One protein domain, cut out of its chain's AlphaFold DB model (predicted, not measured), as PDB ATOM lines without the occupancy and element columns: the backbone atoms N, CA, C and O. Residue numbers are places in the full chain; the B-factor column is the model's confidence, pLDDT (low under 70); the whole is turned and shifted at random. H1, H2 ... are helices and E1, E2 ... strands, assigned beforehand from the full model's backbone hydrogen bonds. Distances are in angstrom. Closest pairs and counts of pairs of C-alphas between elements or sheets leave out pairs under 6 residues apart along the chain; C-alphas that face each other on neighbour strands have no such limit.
ATOM      1  N   LYS A  21      40.272   1.866   8.786       92.62
ATOM      2  CA  LYS A  21      39.523   2.501   9.866       92.62
ATOM      3  C   LYS A  21      38.229   1.726  10.110       92.62
ATOM      4  O   LYS A  21      37.463   1.503   9.173       92.62
ATOM      5  N   GLN A  22      38.001   1.329  11.356       95.81
ATOM      6  CA  GLN A  22      36.781   0.651  11.781       95.81
ATOM      7  C   GLN A  22      35.883   1.624  12.546       95.81
ATOM      8  O   GLN A  22      36.369   2.461  13.307       95.81
ATOM      9  N   TYR A  23      34.579   1.507  12.327       96.19
ATOM     10  CA  TYR A  23      33.536   2.249  13.020       96.19
ATOM     11  C   TYR A  23      32.575   1.225  13.614       96.19
ATOM     12  O   TYR A  23      31.978   0.449  12.872       96.19
ATOM     13  N   VAL A  24      32.456   1.205  14.938       97.12
ATOM     14  CA  VAL A  24      31.574   0.276  15.650       97.12
ATOM     15  C   VAL A  24      30.451   1.080  16.286       97.12
ATOM     16  O   VAL A  24      30.722   2.032  17.015       97.12
ATOM     17  N   ASN A  25      29.204   0.705  16.008       96.50
ATOM     18  CA  ASN A  25      28.013   1.288  16.620       96.50
ATOM     19  C   ASN A  25      27.126   0.152  17.156       96.50
ATOM     20  O   ASN A  25      26.745  -0.746  16.416       96.50
ATOM     21  N   THR A  26      26.812   0.166  18.448       96.38
ATOM     22  CA  THR A  26      26.016  -0.878  19.119       96.38
ATOM     23  C   THR A  26      24.508  -0.612  19.079       96.38
ATOM     24  O   THR A  26      23.735  -1.333  19.705       96.38
ATOM     25  N   THR A  27      24.057   0.405  18.345       93.94
ATOM     26  CA  THR A  27      22.633   0.653  18.112       93.94
ATOM     27  C   THR A  27      21.950  -0.544  17.444       93.94
ATOM     28  O   THR A  27      22.523  -1.248  16.612       93.94
ATOM     29  N   GLU A  28      20.678  -0.733  17.771       91.00
ATOM     30  CA  GLU A  28      19.780  -1.655  17.068       91.00
ATOM     31  C   GLU A  28      18.888  -0.917  16.061       91.00
ATOM     32  O   GLU A  28      18.013  -1.516  15.433       91.00
ATOM     33  N   LYS A  29      19.037   0.409  15.942       90.25
ATOM     34  CA  LYS A  29      18.187   1.213  15.066       90.25
ATOM     35  C   LYS A  29      18.662   1.084  13.625       90.25
ATOM     36  O   LYS A  29      19.772   1.485  13.283       90.25
ATOM     37  N   THR A  30      17.784   0.590  12.759       88.69
ATOM     38  CA  THR A  30      18.047   0.482  11.319       88.69
ATOM     39  C   THR A  30      18.260   1.846  10.667       88.69
ATOM     40  O   THR A  30      19.092   1.957   9.774       88.69
ATOM     41  N   ASP A  31      17.596   2.899  11.146       88.38
ATOM     42  CA  ASP A  31      17.765   4.264  10.629       88.38
ATOM     43  C   ASP A  31      19.194   4.801  10.776       88.38
ATOM     44  O   ASP A  31      19.698   5.477   9.877       88.38
ATOM     45  N   GLU A  32      19.880   4.469  11.873       92.12
ATOM     46  CA  GLU A  32      21.269   4.888  12.086       92.12
ATOM     47  C   GLU A  32      22.208   4.193  11.093       92.12
ATOM     48  O   GLU A  32      23.040   4.857  10.474       92.12
ATOM     49  N   PHE A  33      22.009   2.890  10.856       92.81
ATOM     50  CA  PHE A  33      22.740   2.142   9.829       92.81
ATOM     51  C   PHE A  33      22.570   2.776   8.441       92.81
ATOM     52  O   PHE A  33      23.552   3.030   7.741       92.81
ATOM     53  N   ILE A  34      21.326   3.076   8.048       89.69
ATOM     54  CA  ILE A  34      21.017   3.685   6.746       89.69
ATOM     55  C   ILE A  34      21.629   5.084   6.632       89.69
ATOM     56  O   ILE A  34      22.173   5.446   5.584       89.69
ATOM     57  N   ASN A  35      21.573   5.876   7.702       91.06
ATOM     58  CA  ASN A  35      22.140   7.216   7.715       91.06
ATOM     59  C   ASN A  35      23.671   7.194   7.592       91.06
ATOM     60  O   ASN A  35      24.235   7.938   6.790       91.06
ATOM     61  N   ASP A  36      24.353   6.321   8.331       93.88
ATOM     62  CA  ASP A  36      25.808   6.186   8.249       93.88
ATOM     63  C   ASP A  36      26.258   5.666   6.883       93.88
ATOM     64  O   ASP A  36      27.239   6.174   6.329       93.88
ATOM     65  N   LEU A  37      25.506   4.729   6.297       91.88
ATOM     66  CA  LEU A  37      25.707   4.274   4.925       91.88
ATOM     67  C   LEU A  37      25.620   5.448   3.938       91.88
ATOM     68  O   LEU A  37      26.560   5.695   3.175       91.88
ATOM     69  N   ARG A  38      24.542   6.239   4.009       89.00
ATOM     70  CA  ARG A  38      24.345   7.450   3.193       89.00
ATOM     71  C   ARG A  38      25.489   8.448   3.371       89.00
ATOM     72  O   ARG A  38      26.005   8.992   2.393       89.00
ATOM     73  N   VAL A  39      25.903   8.713   4.609       91.56
ATOM     74  CA  VAL A  39      27.005   9.636   4.915       91.56
ATOM     75  C   VAL A  39      28.322   9.116   4.348       91.56
ATOM     76  O   VAL A  39      29.094   9.904   3.796       91.56
ATOM     77  N   ALA A  40      28.597   7.817   4.464       91.50
ATOM     78  CA  ALA A  40      29.814   7.212   3.943       91.50
ATOM     79  C   ALA A  40      29.888   7.313   2.415       91.50
ATOM     80  O   ALA A  40      30.921   7.712   1.875       91.50
ATOM     81  N   ILE A  41      28.770   7.044   1.744       88.19
ATOM     82  CA  ILE A  41      28.599   7.210   0.302       88.19
ATOM     83  C   ILE A  41      28.821   8.679  -0.108       88.19
ATOM     84  O   ILE A  41      29.704   8.986  -0.911       88.19
ATOM     85  N   ASN A  42      28.058   9.614   0.467       87.81
ATOM     86  CA  ASN A  42      28.033  11.009   0.011       87.81
ATOM     87  C   ASN A  42      29.308  11.779   0.353       87.81
ATOM     88  O   ASN A  42      29.769  12.592  -0.444       87.81
ATOM     89  N   ARG A  43      29.917  11.498   1.509       92.38
ATOM     90  CA  ARG A  43      31.183  12.121   1.927       92.38
ATOM     91  C   ARG A  43      32.415  11.336   1.476       92.38
ATOM     92  O   ARG A  43      33.509  11.607   1.962       92.38
ATOM     93  N   ARG A  44      32.247  10.354   0.582       90.44
ATOM     94  CA  ARG A  44      33.325   9.520   0.031       90.44
ATOM     95  C   ARG A  44      34.232   8.903   1.106       90.44
ATOM     96  O   ARG A  44      35.453   8.857   0.955       90.44
ATOM     97  N   LYS A  45      33.648   8.437   2.214       93.56
ATOM     98  CA  LYS A  45      34.407   7.859   3.331       93.56
ATOM     99  C   LYS A  45      34.988   6.492   2.961       93.56
ATOM    100  O   LYS A  45      34.522   5.815   2.045       93.56
ATOM    101  N   SER A  46      36.023   6.102   3.702       94.94
ATOM    102  CA  SER A  46      36.585   4.751   3.680       94.94
ATOM    103  C   SER A  46      36.562   4.164   5.087       94.94
ATOM    104  O   SER A  46      36.784   4.893   6.059       94.94
ATOM    105  N   GLY A  47      36.315   2.864   5.184       96.06
ATOM    106  CA  GLY A  47      36.334   2.124   6.438       96.06
ATOM    107  C   GLY A  47      35.361   0.954   6.462       96.06
ATOM    108  O   GLY A  47      34.580   0.752   5.531       96.06
ATOM    109  N   VAL A  48      35.425   0.198   7.552       97.56
ATOM    110  CA  VAL A  48      34.507  -0.902   7.862       97.56
ATOM    111  C   VAL A  48      33.556  -0.421   8.949       97.56
ATOM    112  O   VAL A  48      34.004   0.003  10.013       97.56
ATOM    113  N   TYR A  49      32.259  -0.477   8.681       97.75
ATOM    114  CA  TYR A  49      31.197  -0.060   9.588       97.75
ATOM    115  C   TYR A  49      30.511  -1.310  10.130       97.75
ATOM    116  O   TYR A  49      30.072  -2.147   9.342       97.75
ATOM    117  N   ILE A  50      30.467  -1.467  11.450       98.19
ATOM    118  CA  ILE A  50      30.047  -2.696  12.131       98.19
ATOM    119  C   ILE A  50      28.956  -2.353  13.144       98.19
ATOM    120  O   ILE A  50      29.153  -1.483  13.992       98.19
ATOM    121  N   TYR A  51      27.841  -3.079  13.071       97.44
ATOM    122  CA  TYR A  51      26.688  -2.947  13.957       97.44
ATOM    123  C   TYR A  51      26.400  -4.297  14.612       97.44
ATOM    124  O   TYR A  51      25.587  -5.055  14.083       97.44
ATOM    125  N   PRO A  52      27.079  -4.636  15.726       96.62
ATOM    126  CA  PRO A  52      27.003  -5.974  16.313       96.62
ATOM    127  C   PRO A  52      25.577  -6.369  16.713       96.62
ATOM    128  O   PRO A  52      25.128  -7.449  16.351       96.62
ATOM    129  N   ASN A  53      24.841  -5.463  17.366       94.81
ATOM    130  CA  ASN A  53      23.488  -5.735  17.867       94.81
ATOM    131  C   ASN A  53      22.429  -5.802  16.751       94.81
ATOM    132  O   ASN A  53      21.396  -6.435  16.919       94.81
ATOM    133  N   LEU A  54      22.688  -5.170  15.600       93.56
ATOM    134  CA  LEU A  54      21.868  -5.315  14.391       93.56
ATOM    135  C   LEU A  54      22.374  -6.457  13.492       93.56
ATOM    136  O   LEU A  54      21.794  -6.705  12.439       93.56
ATOM    137  N   GLU A  55      23.490  -7.103  13.844       95.69
ATOM    138  CA  GLU A  55      24.175  -8.100  13.015       95.69
ATOM    139  C   GLU A  55      24.402  -7.622  11.565       95.69
ATOM    140  O   GLU A  55      24.257  -8.365  10.591       95.69
ATOM    141  N   SER A  56      24.728  -6.337  11.411       96.12
ATOM    142  CA  SER A  56      24.874  -5.673  10.115       96.12
ATOM    143  C   SER A  56      26.258  -5.059   9.961       96.12
ATOM    144  O   SER A  56      26.931  -4.708  10.933       96.12
ATOM    145  N   LYS A  57      26.715  -4.935   8.717       97.38
ATOM    146  CA  LYS A  57      28.063  -4.462   8.394       97.38
ATOM    147  C   LYS A  57      28.092  -3.895   6.988       97.38
ATOM    148  O   LYS A  57      27.432  -4.429   6.107       97.38
ATOM    149  N   PHE A  58      28.902  -2.876   6.739       96.25
ATOM    150  CA  PHE A  58      29.235  -2.496   5.369       96.25
ATOM    151  C   PHE A  58      30.668  -1.986   5.248       96.25
ATOM    152  O   PHE A  58      31.226  -1.418   6.189       96.25
ATOM    153  N   THR A  59      31.280  -2.196   4.083       96.50
ATOM    154  CA  THR A  59      32.665  -1.782   3.823       96.50
ATOM    155  C   THR A  59      32.733  -0.802   2.665       96.50
ATOM    156  O   THR A  59      32.210  -1.063   1.581       96.50
ATOM    157  N   MET A  60      33.402   0.327   2.902       93.19
ATOM    158  CA  MET A  60      33.517   1.421   1.943       93.19
ATOM    159  C   MET A  60      34.972   1.765   1.643       93.19
ATOM    160  O   MET A  60      35.824   1.802   2.535       93.19
ATOM    161  N   LYS A  61      35.229   2.153   0.395       93.50
ATOM    162  CA  LYS A  61      36.488   2.732  -0.068       93.50
ATOM    163  C   LYS A  61      36.196   3.931  -0.958       93.50
ATOM    164  O   LYS A  61      35.670   3.799  -2.059       93.50
ATOM    165  N   LYS A  62      36.539   5.122  -0.467       91.69
ATOM    166  CA  LYS A  62      36.312   6.417  -1.131       91.69
ATOM    167  C   LYS A  62      34.858   6.613  -1.605       91.69
ATOM    168  O   LYS A  62      34.625   7.171  -2.672       91.69
ATOM    169  N   GLY A  63      33.882   6.160  -0.812       87.62
ATOM    170  CA  GLY A  63      32.450   6.253  -1.133       87.62
ATOM    171  C   GLY A  63      31.884   5.133  -2.004       87.62
ATOM    172  O   GLY A  63      30.688   5.156  -2.276       87.62
ATOM    173  N   ASN A  64      32.702   4.156  -2.397       89.81
ATOM    174  CA  ASN A  64      32.263   2.961  -3.112       89.81
ATOM    175  C   ASN A  64      32.205   1.759  -2.169       89.81
ATOM    176  O   ASN A  64      33.047   1.646  -1.279       89.81
ATOM    177  N   PHE A  65      31.268   0.851  -2.404       91.50
ATOM    178  CA  PHE A  65      31.245  -0.466  -1.787       91.50
ATOM    179  C   PHE A  65      32.469  -1.275  -2.227       91.50
ATOM    180  O   PHE A  65      32.721  -1.447  -3.423       91.50
ATOM    181  N   GLU A  66      33.234  -1.752  -1.248       93.19
ATOM    182  CA  GLU A  66      34.448  -2.550  -1.444       93.19
ATOM    183  C   GLU A  66      34.596  -3.515  -0.259       93.19
ATOM    184  O   GLU A  66      35.208  -3.183   0.752       93.19
ATOM    185  N   GLY A  67      33.986  -4.690  -0.368       93.75
ATOM    186  CA  GLY A  67      33.869  -5.695   0.682       93.75
ATOM    187  C   GLY A  67      32.414  -6.057   0.964       93.75
ATOM    188  O   GLY A  67      31.525  -5.842   0.142       93.75
ATOM    189  N   GLU A  68      32.160  -6.623   2.138       95.56
ATOM    190  CA  GLU A  68      30.823  -7.085   2.517       95.56
ATOM    191  C   GLU A  68      29.869  -5.924   2.804       95.56
ATOM    192  O   GLU A  68      30.247  -4.954   3.470       95.56
ATOM    193  N   LEU A  69      28.622  -6.086   2.364       95.44
ATOM    194  CA  LEU A  69      27.434  -5.403   2.861       95.44
ATOM    195  C   LEU A  69      26.468  -6.469   3.380       95.44
ATOM    196  O   LEU A  69      26.015  -7.319   2.619       95.44
ATOM    197  N   ILE A  70      26.154  -6.396   4.667       96.44
ATOM    198  CA  ILE A  70      25.178  -7.215   5.375       96.44
ATOM    199  C   ILE A  70      24.169  -6.257   5.988       96.44
ATOM    200  O   ILE A  70      24.543  -5.376   6.765       96.44
ATOM    201  N   TYR A  71      22.903  -6.436   5.642       93.69
ATOM    202  CA  TYR A  71      21.807  -5.674   6.213       93.69
ATOM    203  C   TYR A  71      20.743  -6.623   6.751       93.69
ATOM    204  O   TYR A  71      20.127  -7.410   6.020       93.69
ATOM    205  N   LYS A  72      20.531  -6.509   8.055       93.00
ATOM    206  CA  LYS A  72      19.430  -7.087   8.811       93.00
ATOM    207  C   LYS A  72      18.571  -5.954   9.355       93.00
ATOM    208  O   LYS A  72      19.043  -4.844   9.600       93.00
ATOM    209  N   HIS A  73      17.289  -6.238   9.529       89.12
ATOM    210  CA  HIS A  73      16.347  -5.288  10.101       89.12
ATOM    211  C   HIS A  73      15.939  -5.767  11.489       89.12
ATOM    212  O   HIS A  73      15.605  -6.931  11.641       89.12
ATOM    213  N   LYS A  74      15.869  -4.873  12.482       86.94
ATOM    214  CA  LYS A  74      15.560  -5.216  13.886       86.94
ATOM    215  C   LYS A  74      14.356  -6.159  14.068       86.94
ATOM    216  O   LYS A  74      14.392  -7.074  14.875       86.94
ATOM    217  N   TYR A  75      13.280  -5.924  13.320       84.88
ATOM    218  CA  TYR A  75      12.050  -6.730  13.360       84.88
ATOM    219  C   TYR A  75      12.027  -7.958  12.430       84.88
ATOM    220  O   TYR A  75      10.979  -8.586  12.297       84.88
ATOM    221  N   PHE A  76      13.130  -8.280  11.749       83.38
ATOM    222  CA  PHE A  76      13.227  -9.423  10.843       83.38
ATOM    223  C   PHE A  76      14.417 -10.302  11.238       83.38
ATOM    224  O   PHE A  76      15.542  -9.810  11.270       83.38
ATOM    225  N   PRO A  77      14.197 -11.599  11.506       80.56
ATOM    226  CA  PRO A  77      15.269 -12.484  11.963       80.56
ATOM    227  C   PRO A  77      16.290 -12.800  10.855       80.56
ATOM    228  O   PRO A  77      17.466 -13.040  11.130       80.56
ATOM    229  N   ASP A  78      15.849 -12.783   9.596       87.44
ATOM    230  CA  ASP A  78      16.677 -13.139   8.448       87.44
ATOM    231  C   ASP A  78      17.515 -11.960   7.940       87.44
ATOM    232  O   ASP A  78      17.093 -10.801   7.951       87.44
ATOM    233  N   THR A  79      18.673 -12.281   7.360       93.00
ATOM    234  CA  THR A  79      19.427 -11.344   6.520       93.00
ATOM    235  C   THR A  79      18.588 -10.916   5.322       93.00
ATOM    236  O   THR A  79      18.191 -11.743   4.499       93.00
ATOM    237  N   LEU A  80      18.339  -9.612   5.210       91.56
ATOM    238  CA  LEU A  80      17.540  -9.044   4.128       91.56
ATOM    239  C   LEU A  80      18.385  -8.703   2.913       91.56
ATOM    240  O   LEU A  80      17.915  -8.865   1.792       91.56
ATOM    241  N   PHE A  81      19.621  -8.260   3.121       93.62
ATOM    242  CA  PHE A  81      20.555  -8.034   2.032       93.62
ATOM    243  C   PHE A  81      21.945  -8.537   2.402       93.62
ATOM    244  O   PHE A  81      22.448  -8.271   3.494       93.62
ATOM    245  N   TYR A  82      22.566  -9.246   1.471       95.88
ATOM    246  CA  TYR A  82      23.958  -9.651   1.538       95.88
ATOM    247  C   TYR A  82      24.577  -9.574   0.150       95.88
ATOM    248  O   TYR A  82      24.048 -10.151  -0.801       95.88
ATOM    249  N   ALA A  83      25.732  -8.931   0.056       95.06
ATOM    250  CA  ALA A  83      26.603  -9.052  -1.100       95.06
ATOM    251  C   ALA A  83      28.047  -8.736  -0.713       95.06
ATOM    252  O   ALA A  83      28.304  -7.878   0.137       95.06
ATOM    253  N   PHE A  84      28.992  -9.383  -1.388       94.88
ATOM    254  CA  PHE A  84      30.376  -8.929  -1.420       94.88
ATOM    255  C   PHE A  84      30.585  -8.041  -2.644       94.88
ATOM    256  O   PHE A  84      30.221  -8.429  -3.752       94.88
ATOM    257  N   PHE A  85      31.175  -6.865  -2.458       92.12
ATOM    258  CA  PHE A  85      31.409  -5.901  -3.526       92.12
ATOM    259  C   PHE A  85      32.889  -5.731  -3.847       92.12
ATOM    260  O   PHE A  85      33.718  -5.578  -2.958       92.12
ATOM    261  N   GLU A  86      33.200  -5.615  -5.131       90.88
ATOM    262  CA  GLU A  86      34.466  -5.068  -5.611       90.88
ATOM    263  C   GLU A  86      34.171  -3.860  -6.493       90.88
ATOM    264  O   GLU A  86      33.548  -3.997  -7.547       90.88
ATOM    265  N   LYS A  87      34.596  -2.661  -6.076       88.12
ATOM    266  CA  LYS A  87      34.338  -1.405  -6.796       88.12
ATOM    267  C   LYS A  87      32.861  -1.240  -7.198       88.12
ATOM    268  O   LYS A  87      32.558  -1.016  -8.369       88.12
ATOM    269  N   ASN A  88      31.947  -1.360  -6.234       88.00
ATOM    270  CA  ASN A  88      30.483  -1.360  -6.414       88.00
ATOM    271  C   ASN A  88      29.896  -2.532  -7.220       88.00
ATOM    272  O   ASN A  88      28.683  -2.566  -7.407       88.00
ATOM    273  N   LYS A  89      30.687  -3.509  -7.681       87.75
ATOM    274  CA  LYS A  89      30.155  -4.680  -8.391       87.75
ATOM    275  C   LYS A  89      29.954  -5.847  -7.423       87.75
ATOM    276  O   LYS A  89      30.936  -6.247  -6.794       87.75
ATOM    277  N   PRO A  90      28.730  -6.379  -7.268       91.81
ATOM    278  CA  PRO A  90      28.494  -7.544  -6.423       91.81
ATOM    279  C   PRO A  90      29.166  -8.785  -7.023       91.81
ATOM    280  O   PRO A  90      29.248  -8.925  -8.245       91.81
ATOM    281  N   LYS A  91      29.622  -9.699  -6.169       90.38
ATOM    282  CA  LYS A  91      30.265 -10.950  -6.570       90.38
ATOM    283  C   LYS A  91      29.835 -12.123  -5.708       90.38
ATOM    284  O   LYS A  91      29.665 -12.001  -4.498       90.38
ATOM    285  N   GLY A  92      29.774 -13.290  -6.344       91.88
ATOM    286  CA  GLY A  92      29.572 -14.554  -5.656       91.88
ATOM    287  C   GLY A  92      28.173 -14.664  -5.069       91.88
ATOM    288  O   GLY A  92      27.186 -14.466  -5.774       91.88
ATOM    289  N   TYR A  93      28.090 -15.060  -3.803       94.88
ATOM    290  CA  TYR A  93      26.811 -15.282  -3.147       94.88
ATOM    291  C   TYR A  93      26.099 -13.964  -2.848       94.88
ATOM    292  O   TYR A  93      26.712 -12.986  -2.423       94.88
ATOM    293  N   PHE A  94      24.792 -13.959  -3.059       95.44
ATOM    294  CA  PHE A  94      23.965 -12.774  -3.015       95.44
ATOM    295  C   PHE A  94      22.631 -13.093  -2.342       95.44
ATOM    296  O   PHE A  94      22.045 -14.153  -2.570       95.44
ATOM    297  N   ILE A  95      22.159 -12.173  -1.506       95.31
ATOM    298  CA  ILE A  95      20.834 -12.199  -0.889       95.31
ATOM    299  C   ILE A  95      20.224 -10.818  -1.083       95.31
ATOM    300  O   ILE A  95      20.817  -9.821  -0.680       95.31
ATOM    301  N   ASN A  96      19.019 -10.762  -1.630       92.94
ATOM    302  CA  ASN A  96      18.187  -9.574  -1.646       92.94
ATOM    303  C   ASN A  96      16.725  -9.983  -1.440       92.94
ATOM    304  O   ASN A  96      15.997 -10.316  -2.372       92.94
ATOM    305  N   MET A  97      16.334 -10.003  -0.171       89.38
ATOM    306  CA  MET A  97      15.015 -10.375   0.338       89.38
ATOM    307  C   MET A  97      14.268  -9.154   0.891       89.38
ATOM    308  O   MET A  97      13.332  -9.285   1.681       89.38
ATOM    309  N   THR A  98      14.690  -7.948   0.513       85.12
ATOM    310  CA  THR A  98      14.141  -6.685   1.020       85.12
ATOM    311  C   THR A  98      12.682  -6.476   0.629       85.12
ATOM    312  O   THR A  98      11.980  -5.775   1.348       85.12
ATOM    313  N   TYR A  99      12.166  -7.139  -0.411       81.94
ATOM    314  CA  TYR A  99      10.733  -7.160  -0.742       81.94
ATOM    315  C   TYR A  99       9.847  -7.597   0.448       81.94
ATOM    316  O   TYR A  99       8.693  -7.174   0.560       81.94
ATOM    317  N   LYS A 100      10.386  -8.391   1.391       80.94
ATOM    318  CA  LYS A 100       9.711  -8.731   2.658       80.94
ATOM    319  C   LYS A 100       9.410  -7.489   3.512       80.94
ATOM    320  O   LYS A 100       8.423  -7.481   4.246       80.94
ATOM    321  N   LEU A 101      10.228  -6.436   3.407       80.81
ATOM    322  CA  LEU A 101       9.975  -5.136   4.034       80.81
ATOM    323  C   LEU A 101       8.838  -4.396   3.344       80.81
ATOM    324  O   LEU A 101       8.006  -3.837   4.042       80.81
ATOM    325  N   ALA A 102       8.754  -4.417   2.010       78.81
ATOM    326  CA  ALA A 102       7.725  -3.677   1.275       78.81
ATOM    327  C   ALA A 102       6.299  -4.022   1.743       78.81
ATOM    328  O   ALA A 102       5.453  -3.141   1.840       78.81
ATOM    329  N   HIS A 103       6.058  -5.282   2.115       73.44
ATOM    330  CA  HIS A 103       4.754  -5.758   2.585       73.44
ATOM    331  C   HIS A 103       4.404  -5.331   4.022       73.44
ATOM    332  O   HIS A 103       3.229  -5.295   4.373       73.44
ATOM    333  N   ARG A 104       5.396  -5.045   4.878       75.06
ATOM    334  CA  ARG A 104       5.178  -4.764   6.317       75.06
ATOM    335  C   ARG A 104       5.584  -3.354   6.755       75.06
ATOM    336  O   ARG A 104       5.055  -2.850   7.739       75.06
ATOM    337  N   ARG A 105       6.570  -2.759   6.084       79.88
ATOM    338  CA  ARG A 105       7.245  -1.484   6.390       79.88
ATOM    339  C   ARG A 105       7.727  -0.808   5.085       79.88
ATOM    340  O   ARG A 105       8.923  -0.844   4.772       79.88
ATOM    341  N   PRO A 106       6.807  -0.231   4.286       78.88
ATOM    342  CA  PRO A 106       7.121   0.319   2.960       78.88
ATOM    343  C   PRO A 106       8.095   1.509   2.985       78.88
ATOM    344  O   PRO A 106       8.873   1.714   2.054       78.88
ATOM    345  N   ASP A 107       8.057   2.294   4.056       80.31
ATOM    346  CA  ASP A 107       8.916   3.447   4.315       80.31
ATOM    347  C   ASP A 107      10.396   3.050   4.411       80.31
ATOM    348  O   ASP A 107      11.235   3.582   3.680       80.31
ATOM    349  N   TYR A 108      10.711   2.047   5.231       74.19
ATOM    350  CA  TYR A 108      12.075   1.539   5.400       74.19
ATOM    351  C   TYR A 108      12.611   0.861   4.140       74.19
ATOM    352  O   TYR A 108      13.759   1.087   3.749       74.19
ATOM    353  N   PHE A 109      11.759   0.071   3.476       78.56
ATOM    354  CA  PHE A 109      12.065  -0.528   2.178       78.56
ATOM    355  C   PHE A 109      12.535   0.535   1.178       78.56
ATOM    356  O   PHE A 109      13.609   0.415   0.582       78.56
ATOM    357  N   ARG A 110      11.764   1.621   1.055       81.44
ATOM    358  CA  ARG A 110      12.050   2.716   0.130       81.44
ATOM    359  C   ARG A 110      13.379   3.405   0.438       81.44
ATOM    360  O   ARG A 110      14.124   3.703  -0.494       81.44
ATOM    361  N   TYR A 111      13.704   3.652   1.709       80.38
ATOM    362  CA  TYR A 111      14.969   4.301   2.072       80.38
ATOM    363  C   TYR A 111      16.192   3.468   1.693       80.38
ATOM    364  O   TYR A 111      17.095   3.999   1.048       80.38
ATOM    365  N   PHE A 112      16.219   2.181   2.047       81.69
ATOM    366  CA  PHE A 112      17.361   1.319   1.730       81.69
ATOM    367  C   PHE A 112      17.566   1.181   0.216       81.69
ATOM    368  O   PHE A 112      18.681   1.363  -0.275       81.69
ATOM    369  N   HIS A 113      16.483   0.953  -0.538       80.44
ATOM    370  CA  HIS A 113      16.534   0.844  -1.999       80.44
ATOM    371  C   HIS A 113      17.052   2.125  -2.655       80.44
ATOM    372  O   HIS A 113      17.955   2.057  -3.484       80.44
ATOM    373  N   ASN A 114      16.555   3.294  -2.241       80.94
ATOM    374  CA  ASN A 114      16.997   4.573  -2.797       80.94
ATOM    375  C   ASN A 114      18.513   4.802  -2.652       80.94
ATOM    376  O   ASN A 114      19.128   5.395  -3.540       80.94
ATOM    377  N   GLU A 115      19.129   4.368  -1.545       79.19
ATOM    378  CA  GLU A 115      20.579   4.514  -1.358       79.19
ATOM    379  C   GLU A 115      21.381   3.558  -2.252       79.19
ATOM    380  O   GLU A 115      22.401   3.964  -2.817       79.19
ATOM    381  N   LEU A 116      20.911   2.318  -2.425       78.00
ATOM    382  CA  LEU A 116      21.541   1.351  -3.328       78.00
ATOM    383  C   LEU A 116      21.408   1.777  -4.796       78.00
ATOM    384  O   LEU A 116      22.400   1.777  -5.527       78.00
ATOM    385  N   ASP A 117      20.219   2.207  -5.215       74.56
ATOM    386  CA  ASP A 117      19.907   2.568  -6.605       74.56
ATOM    387  C   ASP A 117      20.768   3.716  -7.116       74.56
ATOM    388  O   ASP A 117      21.271   3.680  -8.239       74.56
ATOM    389  N   ARG A 118      21.014   4.713  -6.260       69.44
ATOM    390  CA  ARG A 118      21.867   5.866  -6.579       69.44
ATOM    391  C   ARG A 118      23.311   5.491  -6.915       69.44
ATOM    392  O   ARG A 118      24.021   6.321  -7.481       69.44
ATOM    393  N   ARG A 119      23.788   4.308  -6.514       68.94
ATOM    394  CA  ARG A 119      25.217   3.949  -6.570       68.94
ATOM    395  C   ARG A 119      25.513   2.663  -7.323       68.94
ATOM    396  O   ARG A 119      26.606   2.539  -7.868       68.94
ATOM    397  N   ILE A 120      24.567   1.732  -7.365       71.25
ATOM    398  CA  ILE A 120      24.775   0.383  -7.887       71.25
ATOM    399  C   ILE A 120      23.806   0.135  -9.041       71.25
ATOM    400  O   ILE A 120      22.857  -0.646  -8.957       71.25
ATOM    401  N   THR A 121      24.059   0.846 -10.139       71.62
ATOM    402  CA  THR A 121      23.489   0.509 -11.444       71.62
ATOM    403  C   THR A 121      24.451  -0.436 -12.151       71.62
ATOM    404  O   THR A 121      25.623  -0.111 -12.343       71.62
ATOM    405  N   ILE A 122      23.955  -1.609 -12.516       67.94
ATOM    406  CA  ILE A 122      24.686  -2.692 -13.170       67.94
ATOM    407  C   ILE A 122      23.997  -3.030 -14.492       67.94
ATOM    408  O   ILE A 122      22.814  -2.767 -14.662       67.94
ATOM    409  N   GLU A 123      24.724  -3.578 -15.454       56.44
ATOM    410  CA  GLU A 123      24.142  -3.993 -16.731       56.44
ATOM    411  C   GLU A 123      23.813  -5.486 -16.677       56.44
ATOM    412  O   GLU A 123      24.670  -6.293 -16.330       56.44
ATOM    413  N   ILE A 124      22.569  -5.848 -16.980       57.66
ATOM    414  CA  ILE A 124      22.081  -7.227 -17.010       57.66
ATOM    415  C   ILE A 124      21.399  -7.429 -18.360       57.66
ATOM    416  O   ILE A 124      20.380  -6.795 -18.624       57.66
ATOM    417  N   LEU A 125      21.936  -8.332 -19.190       58.25
ATOM    418  CA  LEU A 125      21.388  -8.654 -20.520       58.25
ATOM    419  C   LEU A 125      21.255  -7.419 -21.441       58.25
ATOM    420  O   LEU A 125      20.267  -7.279 -22.149       58.25
ATOM    421  N   GLY A 126      22.228  -6.501 -21.405       60.03
ATOM    422  CA  GLY A 126      22.209  -5.264 -22.203       60.03
ATOM    423  C   GLY A 126      21.358  -4.132 -21.613       60.03
ATOM    424  O   GLY A 126      21.334  -3.026 -22.149       60.03
ATOM    425  N   GLU A 127      20.672  -4.370 -20.491       70.19
ATOM    426  CA  GLU A 127      19.848  -3.368 -19.817       70.19
ATOM    427  C   GLU A 127      20.512  -2.883 -18.527       70.19
ATOM    428  O   GLU A 127      20.902  -3.677 -17.667       70.19
ATOM    429  N   LYS A 128      20.571  -1.564 -18.323       72.06
ATOM    430  CA  LYS A 128      20.964  -0.992 -17.028       72.06
ATOM    431  C   LYS A 128      19.876  -1.273 -15.990       72.06
ATOM    432  O   LYS A 128      18.784  -0.706 -16.048       72.06
ATOM    433  N   LYS A 129      20.183  -2.122 -15.012       70.25
ATOM    434  CA  LYS A 129      19.333  -2.457 -13.868       70.25
ATOM    435  C   LYS A 129      19.992  -2.002 -12.575       70.25
ATOM    436  O   LYS A 129      21.189  -2.155 -12.355       70.25
ATOM    437  N   THR A 130      19.195  -1.430 -11.694       79.44
ATOM    438  CA  THR A 130      19.591  -1.201 -10.309       79.44
ATOM    439  C   THR A 130      19.656  -2.545  -9.586       79.44
ATOM    440  O   THR A 130      18.831  -3.426  -9.837       79.44
ATOM    441  N   ILE A 131      20.637  -2.726  -8.694       81.19
ATOM    442  CA  ILE A 131      20.824  -4.001  -7.977       81.19
ATOM    443  C   ILE A 131      19.591  -4.422  -7.173       81.19
ATOM    444  O   ILE A 131      19.389  -5.600  -6.902       81.19
ATOM    445  N   ASN A 132      18.738  -3.464  -6.828       74.75
ATOM    446  CA  ASN A 132      17.514  -3.725  -6.106       74.75
ATOM    447  C   ASN A 132      16.471  -4.534  -6.902       74.75
ATOM    448  O   ASN A 132      15.634  -5.176  -6.281       74.75
ATOM    449  N   LYS A 133      16.553  -4.545  -8.242       81.06
ATOM    450  CA  LYS A 133      15.710  -5.363  -9.130       81.06
ATOM    451  C   LYS A 133      16.180  -6.812  -9.203       81.06
ATOM    452  O   LYS A 133      15.455  -7.676  -9.688       81.06
ATOM    453  N   LEU A 134      17.411  -7.080  -8.775       87.88
ATOM    454  CA  LEU A 134      17.935  -8.425  -8.641       87.88
ATOM    455  C   LEU A 134      17.535  -8.932  -7.257       87.88
ATOM    456  O   LEU A 134      18.208  -8.653  -6.270       87.88
ATOM    457  N   GLU A 135      16.409  -9.630  -7.180       90.19
ATOM    458  CA  GLU A 135      15.866 -10.157  -5.928       90.19
ATOM    459  C   GLU A 135      16.041 -11.682  -5.824       90.19
ATOM    460  O   GLU A 135      16.165 -12.386  -6.837       90.19
ATOM    461  N   GLY A 136      16.045 -12.186  -4.589       93.81
ATOM    462  CA  GLY A 136      16.231 -13.599  -4.258       93.81
ATOM    463  C   GLY A 136      17.575 -13.903  -3.598       93.81
ATOM    464  O   GLY A 136      18.277 -13.010  -3.119       93.81
ATOM    465  N   LYS A 137      17.928 -15.184  -3.545       96.06
ATOM    466  CA  LYS A 137      19.139 -15.695  -2.894       96.06
ATOM    467  C   LYS A 137      19.815 -16.748  -3.760       96.06
ATOM    468  O   LYS A 137      19.178 -17.736  -4.103       96.06
ATOM    469  N   GLY A 138      21.101 -16.577  -4.046       97.31
ATOM    470  CA  GLY A 138      21.875 -17.521  -4.853       97.31
ATOM    471  C   GLY A 138      23.248 -16.979  -5.232       97.31
ATOM    472  O   GLY A 138      23.739 -16.030  -4.621       97.31
ATOM    473  N   LYS A 139      23.900 -17.594  -6.222       96.38
ATOM    474  CA  LYS A 139      25.218 -17.167  -6.714       96.38
ATOM    475  C   LYS A 139      25.088 -16.358  -8.003       96.38
ATOM    476  O   LYS A 139      24.307 -16.702  -8.883       96.38
ATOM    477  N   LEU A 140      25.872 -15.295  -8.124       94.12
ATOM    478  CA  LEU A 140      26.013 -14.513  -9.348       94.12
ATOM    479  C   LEU A 140      27.249 -14.953 -10.135       94.12
ATOM    480  O   LEU A 140      28.291 -15.254  -9.541       94.12
ATOM    481  N   ASN A 141      27.135 -14.976 -11.463       93.19
ATOM    482  CA  ASN A 141      28.280 -15.125 -12.359       93.19
ATOM    483  C   ASN A 141      29.031 -13.787 -12.537       93.19
ATOM    484  O   ASN A 141      28.663 -12.757 -11.970       93.19
ATOM    485  N   GLU A 142      30.099 -13.796 -13.334       89.69
ATOM    486  CA  GLU A 142      30.945 -12.618 -13.587       89.69
ATOM    487  C   GLU A 142      30.200 -11.469 -14.286       89.69
ATOM    488  O   GLU A 142      30.547 -10.302 -14.104       89.69
ATOM    489  N   ASN A 143      29.128 -11.798 -15.013       87.81
ATOM    490  CA  ASN A 143      28.236 -10.852 -15.681       87.81
ATOM    491  C   ASN A 143      27.085 -10.383 -14.776       87.81
ATOM    492  O   ASN A 143      26.157  -9.732 -15.249       87.81
ATOM    493  N   ILE A 144      27.127 -10.704 -13.477       88.81
ATOM    494  CA  ILE A 144      26.113 -10.313 -12.489       88.81
ATOM    495  C   ILE A 144      24.726 -10.889 -12.840       88.81
ATOM    496  O   ILE A 144      23.676 -10.298 -12.588       88.81
ATOM    497  N   GLN A 145      24.710 -12.084 -13.427       91.50
ATOM    498  CA  GLN A 145      23.495 -12.840 -13.711       91.50
ATOM    499  C   GLN A 145      23.351 -13.991 -12.719       91.50
ATOM    500  O   GLN A 145      24.345 -14.517 -12.213       91.50
ATOM    501  N   LYS A 146      22.103 -14.398 -12.456       94.88
ATOM    502  CA  LYS A 146      21.803 -15.560 -11.614       94.88
ATOM    503  C   LYS A 146      22.465 -16.812 -12.196       94.88
ATOM    504  O   LYS A 146      22.318 -17.092 -13.383       94.88
ATOM    505  N   GLU A 147      23.179 -17.548 -11.357       96.69
ATOM    506  CA  GLU A 147      23.903 -18.764 -11.716       96.69
ATOM    507  C   GLU A 147      23.745 -19.830 -10.626       96.69
ATOM    508  O   GLU A 147      23.791 -19.532  -9.427       96.69
ATOM    509  N   GLY A 148      23.592 -21.086 -11.037       97.19
ATOM    510  CA  GLY A 148      23.389 -22.203 -10.120       97.19
ATOM    511  C   GLY A 148      22.041 -22.126  -9.405       97.19
ATOM    512  O   GLY A 148      21.082 -21.569  -9.929       97.19
ATOM    513  N   PHE A 149      21.952 -22.710  -8.213       97.94
ATOM    514  CA  PHE A 149      20.703 -22.759  -7.457       97.94
ATOM    515  C   PHE A 149      20.324 -21.389  -6.876       97.94
ATOM    516  O   PHE A 149      21.148 -20.720  -6.243       97.94
ATOM    517  N   TRP A 150      19.063 -21.006  -7.056       97.69
ATOM    518  CA  TRP A 150      18.467 -19.778  -6.549       97.69
ATOM    519  C   TRP A 150      17.128 -20.031  -5.870       97.69
ATOM    520  O   TRP A 150      16.377 -20.925  -6.250       97.69
ATOM    521  N   ILE A 151      16.826 -19.173  -4.901       96.06
ATOM    522  CA  ILE A 151      15.508 -19.013  -4.294       96.06
ATOM    523  C   ILE A 151      15.008 -17.625  -4.687       96.06
ATOM    524  O   ILE A 151      15.608 -16.619  -4.301       96.06
ATOM    525  N   ASP A 152      13.925 -17.574  -5.448       94.00
ATOM    526  CA  ASP A 152      13.308 -16.345  -5.929       94.00
ATOM    527  C   ASP A 152      12.203 -15.853  -4.978       94.00
ATOM    528  O   ASP A 152      11.611 -16.640  -4.235       94.00
ATOM    529  N   PRO A 153      11.898 -14.545  -4.971       89.75
ATOM    530  CA  PRO A 153      10.795 -14.006  -4.188       89.75
ATOM    531  C   PRO A 153       9.435 -14.576  -4.596       89.75
ATOM    532  O   PRO A 153       9.093 -14.636  -5.777       89.75
ATOM    533  N   ASN A 154       8.607 -14.905  -3.607       87.00
ATOM    534  CA  ASN A 154       7.177 -15.096  -3.818       87.00
ATOM    535  C   ASN A 154       6.414 -13.767  -3.685       87.00
ATOM    536  O   ASN A 154       6.162 -13.299  -2.574       87.00
ATOM    537  N   TYR A 155       5.996 -13.185  -4.812       79.81
ATOM    538  CA  TYR A 155       5.182 -11.960  -4.836       79.81
ATOM    539  C   TYR A 155       3.675 -12.195  -4.667       79.81
ATOM    540  O   TYR A 155       2.925 -11.238  -4.522       79.81
ATOM    541  N   ARG A 156       3.208 -13.450  -4.689       73.06
ATOM    542  CA  ARG A 156       1.783 -13.797  -4.547       73.06
ATOM    543  C   ARG A 156       1.362 -14.050  -3.093       73.06
ATOM    544  O   ARG A 156       0.246 -14.493  -2.856       73.06
ATOM    545  N   GLY A 157       2.237 -13.781  -2.120       64.25
ATOM    546  CA  GLY A 157       1.904 -13.859  -0.691       64.25
ATOM    547  C   GLY A 157       1.834 -15.276  -0.102       64.25
ATOM    548  O   GLY A 157       1.317 -15.442   0.998       64.25
ATOM    549  N   GLY A 158       2.353 -16.292  -0.798       65.69
ATOM    550  CA  GLY A 158       2.388 -17.676  -0.307       65.69
ATOM    551  C   GLY A 158       3.604 -18.001   0.574       65.69
ATOM    552  O   GLY A 158       4.617 -17.302   0.567       65.69
ATOM    553  N   TYR A 159       3.525 -19.115   1.311       66.56
ATOM    554  CA  TYR A 159       4.584 -19.557   2.234       66.56
ATOM    555  C   TYR A 159       5.842 -20.103   1.539       66.56
ATOM    556  O   TYR A 159       6.919 -20.098   2.133       66.56
ATOM    557  N   LYS A 160       5.727 -20.572   0.290       83.94
ATOM    558  CA  LYS A 160       6.835 -21.184  -0.455       83.94
ATOM    559  C   LYS A 160       7.415 -20.205  -1.473       83.94
ATOM    560  O   LYS A 160       6.678 -19.632  -2.270       83.94
ATOM    561  N   ASN A 161       8.731 -20.020  -1.450       90.81
ATOM    562  CA  ASN A 161       9.452 -19.277  -2.480       90.81
ATOM    563  C   ASN A 161       9.752 -20.196  -3.676       90.81
ATOM    564  O   ASN A 161      10.180 -21.331  -3.446       90.81
ATOM    565  N   PRO A 162       9.567 -19.731  -4.926       94.69
ATOM    566  CA  PRO A 162      10.048 -20.456  -6.093       94.69
ATOM    567  C   PRO A 162      11.557 -20.674  -6.007       94.69
ATOM    568  O   PRO A 162      12.287 -19.795  -5.553       94.69
ATOM    569  N   GLN A 163      12.042 -21.828  -6.440       97.50
ATOM    570  CA  GLN A 163      13.461 -22.159  -6.362       97.50
ATOM    571  C   GLN A 163      13.872 -23.123  -7.467       97.50
ATOM    572  O   GLN A 163      13.091 -23.974  -7.886       97.50
ATOM    573  N   GLY A 164      15.111 -23.012  -7.924       98.00
ATOM    574  CA  GLY A 164      15.640 -23.855  -8.987       98.00
ATOM    575  C   GLY A 164      16.963 -23.336  -9.522       98.00
ATOM    576  O   GLY A 164      17.585 -22.456  -8.927       98.00
ATOM    577  N   TYR A 165      17.423 -23.904 -10.632       97.88
ATOM    578  CA  TYR A 165      18.728 -23.567 -11.194       97.88
ATOM    579  C   TYR A 165      18.643 -22.479 -12.274       97.88
ATOM    580  O   TYR A 165      17.733 -22.436 -13.099       97.88
ATOM    581  N   TYR A 166      19.631 -21.596 -12.294       97.50
ATOM    582  CA  TYR A 166      19.869 -20.649 -13.373       97.50
ATOM    583  C   TYR A 166      21.179 -20.974 -14.084       97.50
ATOM    584  O   TYR A 166      22.143 -21.426 -13.465       97.50
ATOM    585  N   LYS A 167      21.217 -20.673 -15.379       96.94
ATOM    586  CA  LYS A 167      22.429 -20.636 -16.195       96.94
ATOM    587  C   LYS A 167      22.429 -19.326 -16.970       96.94
ATOM    588  O   LYS A 167      21.517 -19.086 -17.760       96.94
ATOM    589  N   ASN A 168      23.418 -18.466 -16.732       94.38
ATOM    590  CA  ASN A 168      23.524 -17.141 -17.358       94.38
ATOM    591  C   ASN A 168      22.251 -16.283 -17.212       94.38
ATOM    592  O   ASN A 168      21.825 -15.599 -18.141       94.38
ATOM    593  N   GLY A 169      21.617 -16.336 -16.039       93.88
ATOM    594  CA  GLY A 169      20.399 -15.581 -15.738       93.88
ATOM    595  C   GLY A 169      19.111 -16.153 -16.328       93.88
ATOM    596  O   GLY A 169      18.055 -15.562 -16.126       93.88
ATOM    597  N   ILE A 170      19.169 -17.303 -17.004       96.31
ATOM    598  CA  ILE A 170      18.011 -17.984 -17.592       96.31
ATOM    599  C   ILE A 170      17.695 -19.244 -16.777       96.31
ATOM    600  O   ILE A 170      18.615 -19.970 -16.390       96.31
ATOM    601  N   LYS A 171      16.411 -19.506 -16.490       97.31
ATOM    602  CA  LYS A 171      15.993 -20.728 -15.783       97.31
ATOM    603  C   LYS A 171      16.467 -21.966 -16.544       97.31
ATOM    604  O   LYS A 171      16.303 -22.072 -17.759       97.31
ATOM    605  N   HIS A 172      17.067 -22.899 -15.823       97.50
ATOM    606  CA  HIS A 172      17.634 -24.117 -16.377       97.50
ATOM    607  C   HIS A 172      17.517 -25.261 -15.371       97.50
ATOM    608  O   HIS A 172      17.558 -25.027 -14.171       97.50
ATOM    609  N   GLY A 173      17.395 -26.500 -15.844       97.44
ATOM    610  CA  GLY A 173      17.246 -27.664 -14.978       97.44
ATOM    611  C   GLY A 173      15.976 -27.603 -14.130       97.44
ATOM    612  O   GLY A 173      14.997 -26.960 -14.506       97.44
ATOM    613  N   TYR A 174      15.994 -28.290 -12.993       97.88
ATOM    614  CA  TYR A 174      14.813 -28.474 -12.160       97.88
ATOM    615  C   TYR A 174      14.414 -27.201 -11.402       97.88
ATOM    616  O   TYR A 174      15.263 -26.497 -10.843       97.88
ATOM    617  N   TRP A 175      13.108 -26.953 -11.365       97.94
ATOM    618  CA  TRP A 175      12.457 -25.843 -10.688       97.94
ATOM    619  C   TRP A 175      11.236 -26.309  -9.905       97.94
ATOM    620  O   TRP A 175      10.450 -27.126 -10.377       97.94
ATOM    621  N   GLU A 176      11.054 -25.711  -8.734       96.69
ATOM    622  CA  GLU A 176       9.825 -25.743  -7.953       96.69
ATOM    623  C   GLU A 176       9.245 -24.336  -7.908       96.69
ATOM    624  O   GLU A 176       9.860 -23.402  -7.395       96.69
ATOM    625  N   GLU A 177       8.050 -24.183  -8.443       93.12
ATOM    626  CA  GLU A 177       7.292 -22.944  -8.505       93.12
ATOM    627  C   GLU A 177       6.012 -23.069  -7.676       93.12
ATOM    628  O   GLU A 177       5.732 -24.100  -7.065       93.12
ATOM    629  N   LEU A 178       5.231 -21.989  -7.628       87.31
ATOM    630  CA  LEU A 178       3.982 -21.958  -6.866       87.31
ATOM    631  C   LEU A 178       2.935 -22.923  -7.416       87.31
ATOM    632  O   LEU A 178       2.242 -23.566  -6.642       87.31
ATOM    633  N   GLU A 179       2.831 -23.000  -8.741       87.12
ATOM    634  CA  GLU A 179       1.810 -23.793  -9.434       87.12
ATOM    635  C   GLU A 179       2.330 -25.165  -9.871       87.12
ATOM    636  O   GLU A 179       1.636 -25.872 -10.591       87.12
TER     637      GLU A 179
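AT A GLANCE: This is residues 21 to 179 of the 313 residues of an uncharacterized protein of Capnocytophaga canimorsus (UniProt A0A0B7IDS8). One long, twisted sheet of ten strands, laid side by side in a row that makes the longest axis, forms a wall with one face bare. Helix H1 covers part of the other face near the E1 end, and the stretch between E6 and E9, which holds H2, H3 and the small hairpin E7 E8, folds out on that same side; the E10 to E12 end of the wall has no helix over it. The printed part has 159 residues with three named helices and twelve named strands, in the order E1 H1 E2 E3 E4 E5 E6 H2 H3 E7 E8 E9 E10 E11 E12. The large sheet runs E1 E2 E3 E4 E5 E6 E9 E10 E11 E12 and is mixed, and the class is mixed, helices and strands. The whole is compact, with a radius of gyration of the C-alphas of 15.8 A and spans of 46 by 32 by 22 A.

IN THESE COORDINATES: The large sheet begins with E1, residues 22 to 24, whose C-alpha 22 is at (36.781, 0.651, 11.781). Across it follow E2, residues 47 to 51, E3, residues 56 to 61 and 17.6 A long, E4, residues 64 to 72 and 20.2 A, E5, residues 79 to 86 and 20.3 A, and E6, residues 89 to 96 and 14.6 A. Then come E9, residues 136 to 140, E10, residues 146 to 151, E11, residues 163 to 167 and 13.4 A, and E12, residues 170 to 177 and 14.9 A, ending at C-alpha 177 at (7.292, -22.944, -8.505). E4 bends by 90 degrees at residue 67, E6 by 108 degrees at residue 92 and E12 by 103 degrees at residue 173. H1, residues 30 to 42, is 18.4 A long and starts at C-alpha 30 at (18.047, 0.482, 11.319). H2 is residues 99 to 102, H3 is residues 106 to 117 and 16.1 A long, E7 is residues 121 to 124 and E8 is residues 127 to 130.

HOW THE PARTS SIT: E2 E3 E4 E5 E6 form a meander, each strand the antiparallel neighbour of the one before, and E9 E10 E11 E12 form another. In the hairpin E4 and E5, N 67 and O 85 are 2.8 A apart, within hydrogen-bond range. E6 and E9 are antiparallel neighbours at 156 degrees between their directions, with N 94 and O 138 at 2.8 A. In the hairpin E11 and E12, N 172 and O 165 are 2.8 A apart. E1 and E2 are parallel, with N 23 and O 48 at 2.8 A; E1, H1 and E2 make a strand-helix-strand unit, two parallel neighbour strands with a helix between, and its crossover is right-handed. H1 is on the sheet at a height of 9.2 A, giving two layers, helix on one face of a sheet. It lies over E3 and runs along the strands, at 4 degrees to E3 on the local plane; it is only just not over E2, on which 2 of its 13 C-alphas fall. Its closest C-alphas to E3 are those of Ala 40 and Met 60, 7.2 A. H1, with residues 34 to 38 alone, and H3, with residues 111 to 115 alone, only just touch, with 3 pairs of C-alphas within 8 A, the closest those of Arg 38 and Glu 115 at 6.6 A. They run the same way at a shallow tilt of 22 degrees. H3 is not on the sheet; H2 is only just not on it, with 4 pairs of C-alphas within 10 A. H2 and H3 touch only at the corner by their link, closest at the C-alphas of Leu 101 and Phe 109, 5.4 A. In the hairpin E7 and E8, N 129 and O 122 are 2.7 A apart; E8 and E9 are apart. In H1 and H3 every O i to N i+4 pair is within hydrogen-bond range; H2 is too short for such a pair, and its one O i to N i+3 pair is within range.

THE WHOLE: The two C-alphas farthest apart, those of Lys 21 and Glu 179, are 49.9 A apart. The printed part has no cut. E10 to E11, 11 residues, is the long link, and E4 to E5, 6 residues, is short; the other links are tight. The mean pLDDT of the printed part is 88.2, and residues 118 to 119, 122 to 126 and 157 to 159 are under 70.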